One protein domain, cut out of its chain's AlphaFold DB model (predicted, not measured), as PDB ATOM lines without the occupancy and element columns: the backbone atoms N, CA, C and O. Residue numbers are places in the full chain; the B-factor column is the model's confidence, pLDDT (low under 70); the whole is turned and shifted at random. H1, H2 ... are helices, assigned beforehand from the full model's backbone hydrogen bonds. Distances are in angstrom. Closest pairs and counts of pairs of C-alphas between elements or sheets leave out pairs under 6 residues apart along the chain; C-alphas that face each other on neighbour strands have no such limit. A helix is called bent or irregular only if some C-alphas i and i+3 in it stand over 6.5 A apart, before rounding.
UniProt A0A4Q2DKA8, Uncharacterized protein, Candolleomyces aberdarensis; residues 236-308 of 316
ATOM      1  N   SER A 236      26.023  34.116 -20.611       70.50
ATOM      2  CA  SER A 236      27.318  33.564 -20.190       70.50
ATOM      3  C   SER A 236      27.261  32.052 -19.976       70.50
ATOM      4  O   SER A 236      28.168  31.347 -20.388       70.50
ATOM      5  N   THR A 237      26.173  31.550 -19.390       72.00
ATOM      6  CA  THR A 237      26.013  30.126 -19.066       72.00
ATOM      7  C   THR A 237      25.711  29.305 -20.320       72.00
ATOM      8  O   THR A 237      26.281  28.237 -20.506       72.00
ATOM      9  N   TRP A 238      24.877  29.833 -21.224       75.62
ATOM     10  CA  TRP A 238      24.674  29.232 -22.545       75.62
ATOM     11  C   TRP A 238      25.981  29.185 -23.347       75.62
ATOM     12  O   TRP A 238      26.339  28.150 -23.904       75.62
ATOM     13  N   ARG A 239      26.727  30.294 -23.356       73.38
ATOM     14  CA  ARG A 239      28.010  30.414 -24.044       73.38
ATOM     15  C   ARG A 239      29.039  29.435 -23.493       73.38
ATOM     16  O   ARG A 239      29.703  28.784 -24.290       73.38
ATOM     17  N   GLU A 240      29.188  29.333 -22.174       73.88
ATOM     18  CA  GLU A 240      30.095  28.379 -21.522       73.88
ATOM     19  C   GLU A 240      29.771  26.943 -21.941       73.88
ATOM     20  O   GLU A 240      30.659  26.245 -22.419       73.88
ATOM     21  N   GLU A 241      28.502  26.539 -21.890       74.94
ATOM     22  CA  GLU A 241      28.060  25.192 -22.269       74.94
ATOM     23  C   GLU A 241      28.288  24.903 -23.764       74.94
ATOM     24  O   GLU A 241      28.794  23.841 -24.133       74.94
ATOM     25  N   VAL A 242      27.942  25.842 -24.656       74.50
ATOM     26  CA  VAL A 242      28.194  25.700 -26.101       74.50
ATOM     27  C   VAL A 242      29.692  25.627 -26.363       74.50
ATOM     28  O   VAL A 242      30.139  24.765 -27.114       74.50
ATOM     29  N   THR A 243      30.474  26.486 -25.716       72.50
ATOM     30  CA  THR A 243      31.932  26.519 -25.850       72.50
ATOM     31  C   THR A 243      32.546  25.221 -25.341       72.50
ATOM     32  O   THR A 243      33.378  24.646 -26.031       72.50
ATOM     33  N   GLU A 244      32.100  24.691 -24.204       72.44
ATOM     34  CA  GLU A 244      32.560  23.411 -23.668       72.44
ATOM     35  C   GLU A 244      32.203  22.258 -24.616       72.44
ATOM     36  O   GLU A 244      33.064  21.454 -24.970       72.44
ATOM     37  N   ARG A 245      30.965  22.201 -25.121       70.12
ATOM     38  CA  ARG A 245      30.536  21.177 -26.091       70.12
ATOM     39  C   ARG A 245      31.295  21.254 -27.417       70.12
ATOM     40  O   ARG A 245      31.588  20.213 -28.000       70.12
ATOM     41  N   VAL A 246      31.615  22.459 -27.883       67.50
ATOM     42  CA  VAL A 246      32.325  22.716 -29.145       67.50
ATOM     43  C   VAL A 246      33.841  22.513 -29.006       67.50
ATOM     44  O   VAL A 246      34.476  22.030 -29.944       67.50
ATOM     45  N   LEU A 247      34.429  22.854 -27.855       65.06
ATOM     46  CA  LEU A 247      35.874  22.813 -27.597       65.06
ATOM     47  C   LEU A 247      36.345  21.556 -26.852       65.06
ATOM     48  O   LEU A 247      37.538  21.457 -26.556       65.06
ATOM     49  N   LYS A 248      35.460  20.583 -26.580       66.12
ATOM     50  CA  LYS A 248      35.828  19.294 -25.969       66.12
ATOM     51  C   LYS A 248      37.094  18.706 -26.632       66.12
ATOM     52  O   LYS A 248      37.098  18.498 -27.856       66.12
ATOM     53  N   PRO A 249      38.171  18.430 -25.862       53.81
ATOM     54  CA  PRO A 249      39.422  17.918 -26.414       53.81
ATOM     55  C   PRO A 249      39.178  16.589 -27.145       53.81
ATOM     56  O   PRO A 249      38.668  15.642 -26.556       53.81
ATOM     57  N   GLY A 250      39.501  16.533 -28.443       59.00
ATOM     58  CA  GLY A 250      39.308  15.357 -29.311       59.00
ATOM     59  C   GLY A 250      38.407  15.607 -30.528       59.00
ATOM     60  O   GLY A 250      38.724  15.156 -31.628       59.00
ATOM     61  N   LEU A 251      37.359  16.427 -30.392       58.81
ATOM     62  CA  LEU A 251      36.445  16.760 -31.502       58.81
ATOM     63  C   LEU A 251      37.084  17.687 -32.545       58.81
ATOM     64  O   LEU A 251      36.819  17.562 -33.741       58.81
ATOM     65  N   ARG A 252      37.997  18.565 -32.108       60.22
ATOM     66  CA  ARG A 252      38.763  19.479 -32.978       60.22
ATOM     67  C   ARG A 252      39.573  18.762 -34.064       60.22
ATOM     68  O   ARG A 252      39.768  19.316 -35.143       60.22
ATOM     69  N   GLN A 253      40.053  17.554 -33.770       60.88
ATOM     70  CA  GLN A 253      40.876  16.753 -34.681       60.88
ATOM     71  C   GLN A 253      40.027  15.867 -35.607       60.88
ATOM     72  O   GLN A 253      40.459  15.558 -36.712       60.88
ATOM     73  N   GLN A 254      38.816  15.490 -35.181       59.47
ATOM     74  CA  GLN A 254      37.931  14.587 -35.927       59.47
ATOM     75  C   GLN A 254      36.990  15.302 -36.900       59.47
ATOM     76  O   GLN A 254      36.589  14.723 -37.910       59.47
ATOM     77  N   ALA A 255      36.616  16.547 -36.621       59.62
ATOM     78  CA  ALA A 255      35.566  17.204 -37.376       59.62
ATOM     79  C   ALA A 255      36.110  18.039 -38.559       59.62
ATOM     80  O   ALA A 255      37.057  18.821 -38.440       59.62
ATOM     81  N   ARG A 256      35.525  17.803 -39.746       57.31
ATOM     82  CA  ARG A 256      35.950  18.383 -41.037       57.31
ATOM     83  C   ARG A 256      35.407  19.799 -41.281       57.31
ATOM     84  O   ARG A 256      36.034  20.545 -42.026       57.31
ATOM     85  N   VAL A 257      34.274  20.163 -40.672       58.97
ATOM     86  CA  VAL A 257      33.581  21.458 -40.832       58.97
ATOM     87  C   VAL A 257      32.781  21.769 -39.561       58.97
ATOM     88  O   VAL A 257      32.081  20.879 -39.080       58.97
ATOM     89  N   GLY A 258      32.835  23.003 -39.039       65.19
ATOM     90  CA  GLY A 258      31.976  23.478 -37.940       65.19
ATOM     91  C   GLY A 258      32.680  24.345 -36.884       65.19
ATOM     92  O   GLY A 258      33.883  24.600 -36.964       65.19
ATOM     93  N   LEU A 259      31.913  24.785 -35.873       68.25
ATOM     94  CA  LEU A 259      32.331  25.726 -34.812       68.25
ATOM     95  C   LEU A 259      33.621  25.308 -34.073       68.25
ATOM     96  O   LEU A 259      34.378  26.152 -33.613       68.25
ATOM     97  N   HIS A 260      33.919  24.009 -34.008       70.06
ATOM     98  CA  HIS A 260      35.092  23.449 -33.324       70.06
ATOM     99  C   HIS A 260      36.428  23.880 -33.950       70.06
ATOM    100  O   HIS A 260      37.440  23.907 -33.251       70.06
ATOM    101  N   ARG A 261      36.471  24.232 -35.243       71.50
ATOM    102  CA  ARG A 261      37.704  24.704 -35.903       71.50
ATOM    103  C   ARG A 261      37.925  26.207 -35.815       71.50
ATOM    104  O   ARG A 261      39.026  26.654 -36.127       71.50
ATOM    105  N   LEU A 262      36.918  26.973 -35.407       74.38
ATOM    106  CA  LEU A 262      37.059  28.416 -35.330       74.38
ATOM    107  C   LEU A 262      38.053  28.793 -34.212       74.38
ATOM    108  O   LEU A 262      38.034  28.186 -33.130       74.38
ATOM    109  N   PRO A 263      38.948  29.763 -34.468       78.06
ATOM    110  CA  PRO A 263      39.656  30.488 -33.422       78.06
ATOM    111  C   PRO A 263      38.664  31.116 -32.441       78.06
ATOM    112  O   PRO A 263      37.512  31.387 -32.794       78.06
ATOM    113  N   VAL A 264      39.110  31.341 -31.207       73.44
ATOM    114  CA  VAL A 264      38.247  31.860 -30.134       73.44
ATOM    115  C   VAL A 264      37.687  33.236 -30.512       73.44
ATOM    116  O   VAL A 264      36.535  33.529 -30.228       73.44
ATOM    117  N   GLU A 265      38.457  34.028 -31.253       79.88
ATOM    118  CA  GLU A 265      38.097  35.354 -31.748       79.88
ATOM    119  C   GLU A 265      36.942  35.307 -32.759       79.88
ATOM    120  O   GLU A 265      36.041  36.139 -32.709       79.88
ATOM    121  N   LEU A 266      36.923  34.313 -33.658       81.06
ATOM    122  CA  LEU A 266      35.819  34.141 -34.613       81.06
ATOM    123  C   LEU A 266      34.572  33.564 -33.939       81.06
ATOM    124  O   LEU A 266      33.459  33.909 -34.324       81.06
ATOM    125  N   LEU A 267      34.746  32.714 -32.922       77.69
ATOM    126  CA  LEU A 267      33.632  32.278 -32.078       77.69
ATOM    127  C   LEU A 267      33.012  33.460 -31.328       77.69
ATOM    128  O   LEU A 267      31.793  33.531 -31.231       77.69
ATOM    129  N   GLU A 268      33.830  34.397 -30.846       75.19
ATOM    130  CA  GLU A 268      33.363  35.619 -30.187       75.19
ATOM    131  C   GLU A 268      32.467  36.452 -31.110       75.19
ATOM    132  O   GLU A 268      31.381  36.850 -30.701       75.19
ATOM    133  N   LEU A 269      32.891  36.656 -32.362       81.00
ATOM    134  CA  LEU A 269      32.105  37.378 -33.366       81.00
ATOM    135  C   LEU A 269      30.785  36.665 -33.668       81.00
ATOM    136  O   LEU A 269      29.737  37.296 -33.701       81.00
ATOM    137  N   VAL A 270      30.813  35.337 -33.816       81.06
ATOM    138  CA  VAL A 270      29.587  34.548 -34.002       81.06
ATOM    139  C   VAL A 270      28.648  34.717 -32.808       81.06
ATOM    140  O   VAL A 270      27.458  34.925 -32.998       81.06
ATOM    141  N   PHE A 271      29.160  34.674 -31.576       76.81
ATOM    142  CA  PHE A 271      28.342  34.869 -30.380       76.81
ATOM    143  C   PHE A 271      27.767  36.287 -30.255       76.81
ATOM    144  O   PHE A 271      26.693  36.433 -29.677       76.81
ATOM    145  N   GLN A 272      28.449  37.308 -30.780       76.00
ATOM    146  CA  GLN A 272      27.964  38.693 -30.795       76.00
ATOM    147  C   GLN A 272      26.839  38.925 -31.813       76.00
ATOM    148  O   GLN A 272      25.994  39.781 -31.582       76.00
ATOM    149  N   GLU A 273      26.807  38.148 -32.896       79.50
ATOM    150  CA  GLU A 273      25.855  38.295 -34.009       79.50
ATOM    151  C   GLU A 273      24.646  37.334 -33.916       79.50
ATOM    152  O   GLU A 273      23.772  37.341 -34.784       79.50
ATOM    153  N   ILE A 274      24.574  36.462 -32.898       74.19
ATOM    154  CA  ILE A 274      23.453  35.519 -32.736       74.19
ATOM    155  C   ILE A 274      22.223  36.231 -32.159       74.19
ATOM    156  O   ILE A 274      22.213  36.652 -31.002       74.19
ATOM    157  N   GLU A 275      21.144  36.249 -32.946       67.81
ATOM    158  CA  GLU A 275      19.809  36.672 -32.520       67.81
ATOM    159  C   GLU A 275      18.795  35.505 -32.536       67.81
ATOM    160  O   GLU A 275      18.780  34.715 -33.484       67.81
ATOM    161  N   PRO A 276      17.915  35.386 -31.519       62.03
ATOM    162  CA  PRO A 276      17.838  36.235 -30.330       62.03
ATOM    163  C   PRO A 276      18.965  35.922 -29.331       62.03
ATOM    164  O   PRO A 276      19.148  34.772 -28.925       62.03
ATOM    165  N   SER A 277      19.696  36.957 -28.902       65.62
ATOM    166  CA  SER A 277      20.713  36.816 -27.860       65.62
ATOM    167  C   SER A 277      20.038  36.497 -26.522       65.62
ATOM    168  O   SER A 277      19.097  37.194 -26.127       65.62
ATOM    169  N   PRO A 278      20.521  35.491 -25.773       72.31
ATOM    170  CA  PRO A 278      20.136  35.320 -24.382       72.31
ATOM    171  C   PRO A 278      20.363  36.600 -23.560       72.31
ATOM    172  O   PRO A 278      21.245  37.412 -23.853       72.31
ATOM    173  N   MET A 279      19.592  36.743 -22.486       77.88
ATOM    174  CA  MET A 279      19.552  37.934 -21.646       77.88
ATOM    175  C   MET A 279      20.900  38.196 -20.957       77.88
ATOM    176  O   MET A 279      21.556  37.287 -20.421       77.88
ATOM    177  N   THR A 280      21.307  39.463 -20.926       80.75
ATOM    178  CA  THR A 280      22.493  39.916 -20.193       80.75
ATOM    179  C   THR A 280      22.245  39.925 -18.682       80.75
ATOM    180  O   THR A 280      21.116  39.970 -18.198       80.75
ATOM    181  N   MET A 281      23.315  39.949 -17.879       79.81
ATOM    182  CA  MET A 281      23.180  40.055 -16.416       79.81
ATOM    183  C   MET A 281      22.540  41.363 -15.946       79.81
ATOM    184  O   MET A 281      22.015  41.411 -14.833       79.81
ATOM    185  N   LYS A 282      22.629  42.426 -16.749       84.38
ATOM    186  CA  LYS A 282      21.986  43.704 -16.452       84.38
ATOM    187  C   LYS A 282      20.480  43.584 -16.678       84.38
ATOM    188  O   LYS A 282      19.728  43.771 -15.731       84.38
ATOM    189  N   GLU A 283      20.073  43.131 -17.859       85.88
ATOM    190  CA  GLU A 283      18.662  42.887 -18.187       85.88
ATOM    191  C   GLU A 283      18.016  41.890 -17.217       85.88
ATOM    192  O   GLU A 283      16.927  42.142 -16.716       85.88
ATOM    193  N   ALA A 284      18.713  40.815 -16.836       85.31
ATOM    194  CA  ALA A 284      18.202  39.851 -15.858       85.31
ATOM    195  C   ALA A 284      17.955  40.476 -14.477       85.31
ATOM    196  O   ALA A 284      17.014  40.097 -13.774       85.31
ATOM    197  N   LYS A 285      18.785  41.443 -14.066       87.62
ATOM    198  CA  LYS A 285      18.562  42.208 -12.831       87.62
ATOM    199  C   LYS A 285      17.400  43.186 -12.979       87.62
ATOM    200  O   LYS A 285      16.640  43.337 -12.021       87.62
ATOM    201  N   ASP A 286      17.251  43.810 -14.141       90.19
ATOM    202  CA  ASP A 286      16.170  44.757 -14.420       90.19
ATOM    203  C   ASP A 286      14.813  44.034 -14.432       90.19
ATOM    204  O   ASP A 286      13.933  44.385 -13.643       90.19
ATOM    205  N   VAL A 287      14.701  42.923 -15.169       87.75
ATOM    206  CA  VAL A 287      13.522  42.037 -15.190       87.75
ATOM    207  C   VAL A 287      13.209  41.501 -13.793       87.75
ATOM    208  O   VAL A 287      12.064  41.536 -13.344       87.75
ATOM    209  N   ARG A 288      14.221  41.058 -13.033       87.38
ATOM    210  CA  ARG A 288      14.019  40.636 -11.636       87.38
ATOM    211  C   ARG A 288      13.452  41.765 -10.775       87.38
ATOM    212  O   ARG A 288      12.629  41.509  -9.899       87.38
ATOM    213  N   THR A 289      13.920  42.993 -10.972       90.81
ATOM    214  CA  THR A 289      13.468  44.154 -10.198       90.81
ATOM    215  C   THR A 289      12.023  44.505 -10.536       90.81
ATOM    216  O   THR A 289      11.243  44.792  -9.628       90.81
ATOM    217  N   GLU A 290      11.653  44.441 -11.812       91.38
ATOM    218  CA  GLU A 290      10.279  44.613 -12.282       91.38
ATOM    219  C   GLU A 290       9.344  43.549 -11.693       91.38
ATOM    220  O   GLU A 290       8.365  43.899 -11.036       91.38
ATOM    221  N   LEU A 291       9.728  42.270 -11.763       87.44
ATOM    222  CA  LEU A 291       8.981  41.161 -11.157       87.44
ATOM    223  C   LEU A 291       8.772  41.339  -9.644       87.44
ATOM    224  O   LEU A 291       7.712  41.018  -9.109       87.44
ATOM    225  N   ILE A 292       9.780  41.835  -8.915       86.38
ATOM    226  CA  ILE A 292       9.653  42.102  -7.472       86.38
ATOM    227  C   ILE A 292       8.674  43.254  -7.214       86.38
ATOM    228  O   ILE A 292       7.899  43.185  -6.256       86.38
ATOM    229  N   LYS A 293       8.699  44.307  -8.040       89.19
ATOM    230  CA  LYS A 293       7.769  45.439  -7.923       89.19
ATOM    231  C   LYS A 293       6.333  44.990  -8.167       89.19
ATOM    232  O   LYS A 293       5.491  45.238  -7.307       89.19
ATOM    233  N   GLU A 294       6.093  44.272  -9.259       87.94
ATOM    234  CA  GLU A 294       4.778  43.732  -9.614       87.94
ATOM    235  C   GLU A 294       4.228  42.841  -8.492       87.94
ATOM    236  O   GLU A 294       3.143  43.086  -7.964       87.94
ATOM    237  N   ARG A 295       5.029  41.876  -8.011       85.81
ATOM    238  CA  ARG A 295       4.628  41.015  -6.886       85.81
ATOM    239  C   ARG A 295       4.338  41.809  -5.614       85.81
ATOM    240  O   ARG A 295       3.378  41.515  -4.908       85.81
ATOM    241  N   THR A 296       5.142  42.823  -5.302       86.25
ATOM    242  CA  THR A 296       4.924  43.655  -4.107       86.25
ATOM    243  C   THR A 296       3.624  44.452  -4.203       86.25
ATOM    244  O   THR A 296       2.911  44.582  -3.203       86.25
ATOM    245  N   GLN A 297       3.308  44.971  -5.391       87.06
ATOM    246  CA  GLN A 297       2.064  45.681  -5.655       87.06
ATOM    247  C   GLN A 297       0.860  44.752  -5.493       87.06
ATOM    248  O   GLN A 297      -0.050  45.082  -4.736       87.06
ATOM    249  N   LEU A 298       0.908  43.553  -6.071       83.88
ATOM    250  CA  LEU A 298      -0.164  42.566  -5.940       83.88
ATOM    251  C   LEU A 298      -0.383  42.115  -4.495       83.88
ATOM    252  O   LEU A 298      -1.523  42.020  -4.052       83.88
ATOM    253  N   VAL A 299       0.680  41.898  -3.712       84.44
ATOM    254  CA  VAL A 299       0.528  41.597  -2.276       84.44
ATOM    255  C   VAL A 299      -0.158  42.755  -1.547       84.44
ATOM    256  O   VAL A 299      -0.992  42.519  -0.672       84.44
ATOM    257  N   SER A 300       0.167  44.002  -1.895       84.12
ATOM    258  CA  SER A 300      -0.471  45.191  -1.320       84.12
ATOM    259  C   SER A 300      -1.954  45.273  -1.691       84.12
ATOM    260  O   SER A 300      -2.793  45.420  -0.807       84.12
ATOM    261  N   GLU A 301      -2.288  45.115  -2.972       84.00
ATOM    262  CA  GLU A 301      -3.662  45.118  -3.485       84.00
ATOM    263  C   GLU A 301      -4.487  43.983  -2.883       84.00
ATOM    264  O   GLU A 301      -5.553  44.227  -2.322       84.00
ATOM    265  N   HIS A 302      -3.954  42.763  -2.874       79.56
ATOM    266  CA  HIS A 302      -4.608  41.627  -2.241       79.56
ATOM    267  C   HIS A 302      -4.793  41.855  -0.740       79.56
ATOM    268  O   HIS A 302      -5.845  41.539  -0.201       79.56
ATOM    269  N   THR A 303      -3.821  42.453  -0.045       79.69
ATOM    270  CA  THR A 303      -3.980  42.810   1.375       79.69
ATOM    271  C   THR A 303      -5.077  43.853   1.578       79.69
ATOM    272  O   THR A 303      -5.819  43.744   2.552       79.69
ATOM    273  N   LYS A 304      -5.209  44.828   0.668       79.12
ATOM    274  CA  LYS A 304      -6.296  45.814   0.694       79.12
ATOM    275  C   LYS A 304      -7.648  45.154   0.464       79.12
ATOM    276  O   LYS A 304      -8.515  45.365   1.286       79.12
ATOM    277  N   VAL A 305      -7.808  44.317  -0.565       76.00
ATOM    278  CA  VAL A 305      -9.064  43.589  -0.849       76.00
ATOM    279  C   VAL A 305      -9.422  42.642   0.298       76.00
ATOM    280  O   VAL A 305     -10.551  42.593   0.779       76.00
ATOM    281  N   PHE A 306      -8.432  41.909   0.801       71.19
ATOM    282  CA  PHE A 306      -8.603  41.019   1.942       71.19
ATOM    283  C   PHE A 306      -8.984  41.796   3.211       71.19
ATOM    284  O   PHE A 306      -9.726  41.282   4.048       71.19
ATOM    285  N   GLY A 307      -8.486  43.030   3.326       62.44
ATOM    286  CA  GLY A 307      -8.724  43.986   4.398       62.44
ATOM    287  C   GLY A 307      -9.788  45.050   4.108       62.44
ATOM    288  O   GLY A 307      -9.875  45.997   4.879       62.44
ATOM    289  N   SER A 308     -10.576  44.940   3.038       59.16
ATOM    290  CA  SER A 308     -11.666  45.867   2.740       59.16
ATOM    291  C   SER A 308     -13.005  45.136   2.789       59.16
ATOM    292  O   SER A 308     -13.145  43.955   2.439       59.16
TER     293      SER A 308
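This is residues 236 to 308 of the 316 residues of an uncharacterized protein of Candolleomyces aberdarensis (UniProt A0A4Q2DKA8). One long helix, H4, reaches away from a small, loose head in which H1 and H3 are the two limbs of an open U, with the short H2 near its turn. Residues 288 to 308, of which 288 to 306 belong to H4, stick out as a free arm that makes much of the length. The printed part has 73 residues, with four named helices in the order H1, H2, H3, H4 and no named strand, and its class is all helix. It is extended, with a radius of gyration of the C-alphas of 21.6 A, and the C-alphas span 71 by 21 by 14 A.

The longest helix, H4, holds residues 281 to 306 and measures 36.7 A from first to last C-alpha, from C-alpha 281 at (23.180, 40.055, -16.416) to C-alpha 306 at (-8.603, 41.019, 1.942). H3 before it holds residues 264 to 273 and measures 14.5 A. H2 is four residues, 251 to 254, and measures 5.1 A. H1 holds residues 236 to 247 and measures 15.6 A, beginning at C-alpha 236 at (27.318, 33.564, -20.190). None of the four helices is bent or irregular.

H4 touches no helix. It is apart from H1, from H2 and from H3, although H3 comes just before it in the chain. H1 and H3 are close but not clearly touching, with 1 pair of C-alphas within 8 A; their closest C-alphas, those of Arg 239 and Phe 271, are 7.8 A apart. Their lines stand at a steep tilt of 46 degrees, they run opposite ways, and their centres are 12.2 A apart. H1 and H2 meet only through their link. H2 and H3 are apart. In H1, H3 and H4 every O i to N i+4 pair is within hydrogen-bond range; H2 is too short for such a pair, and its 1 pair of O i to N i+3 is within range.

The C-alphas farthest apart, those of Gln 253 and Ser 308, are 70.8 A from each other. Besides the arm, residues 272 to 277 stand free. Without the stretches that stand free, the body has 46 residues, spans 43 by 17 by 12 A and has a radius of gyration of 13.4 A. The link from H1 to H2 is tight, with 3 residues, and those from H2 to H3 and from H3 to H4 are short, with 9 and 7 residues. The printed part has no cut. The mean pLDDT of the printed part is 75.2, and the model's confidence is low, under 70, at residues 246 to 259, 275 to 277 and 307 to 308.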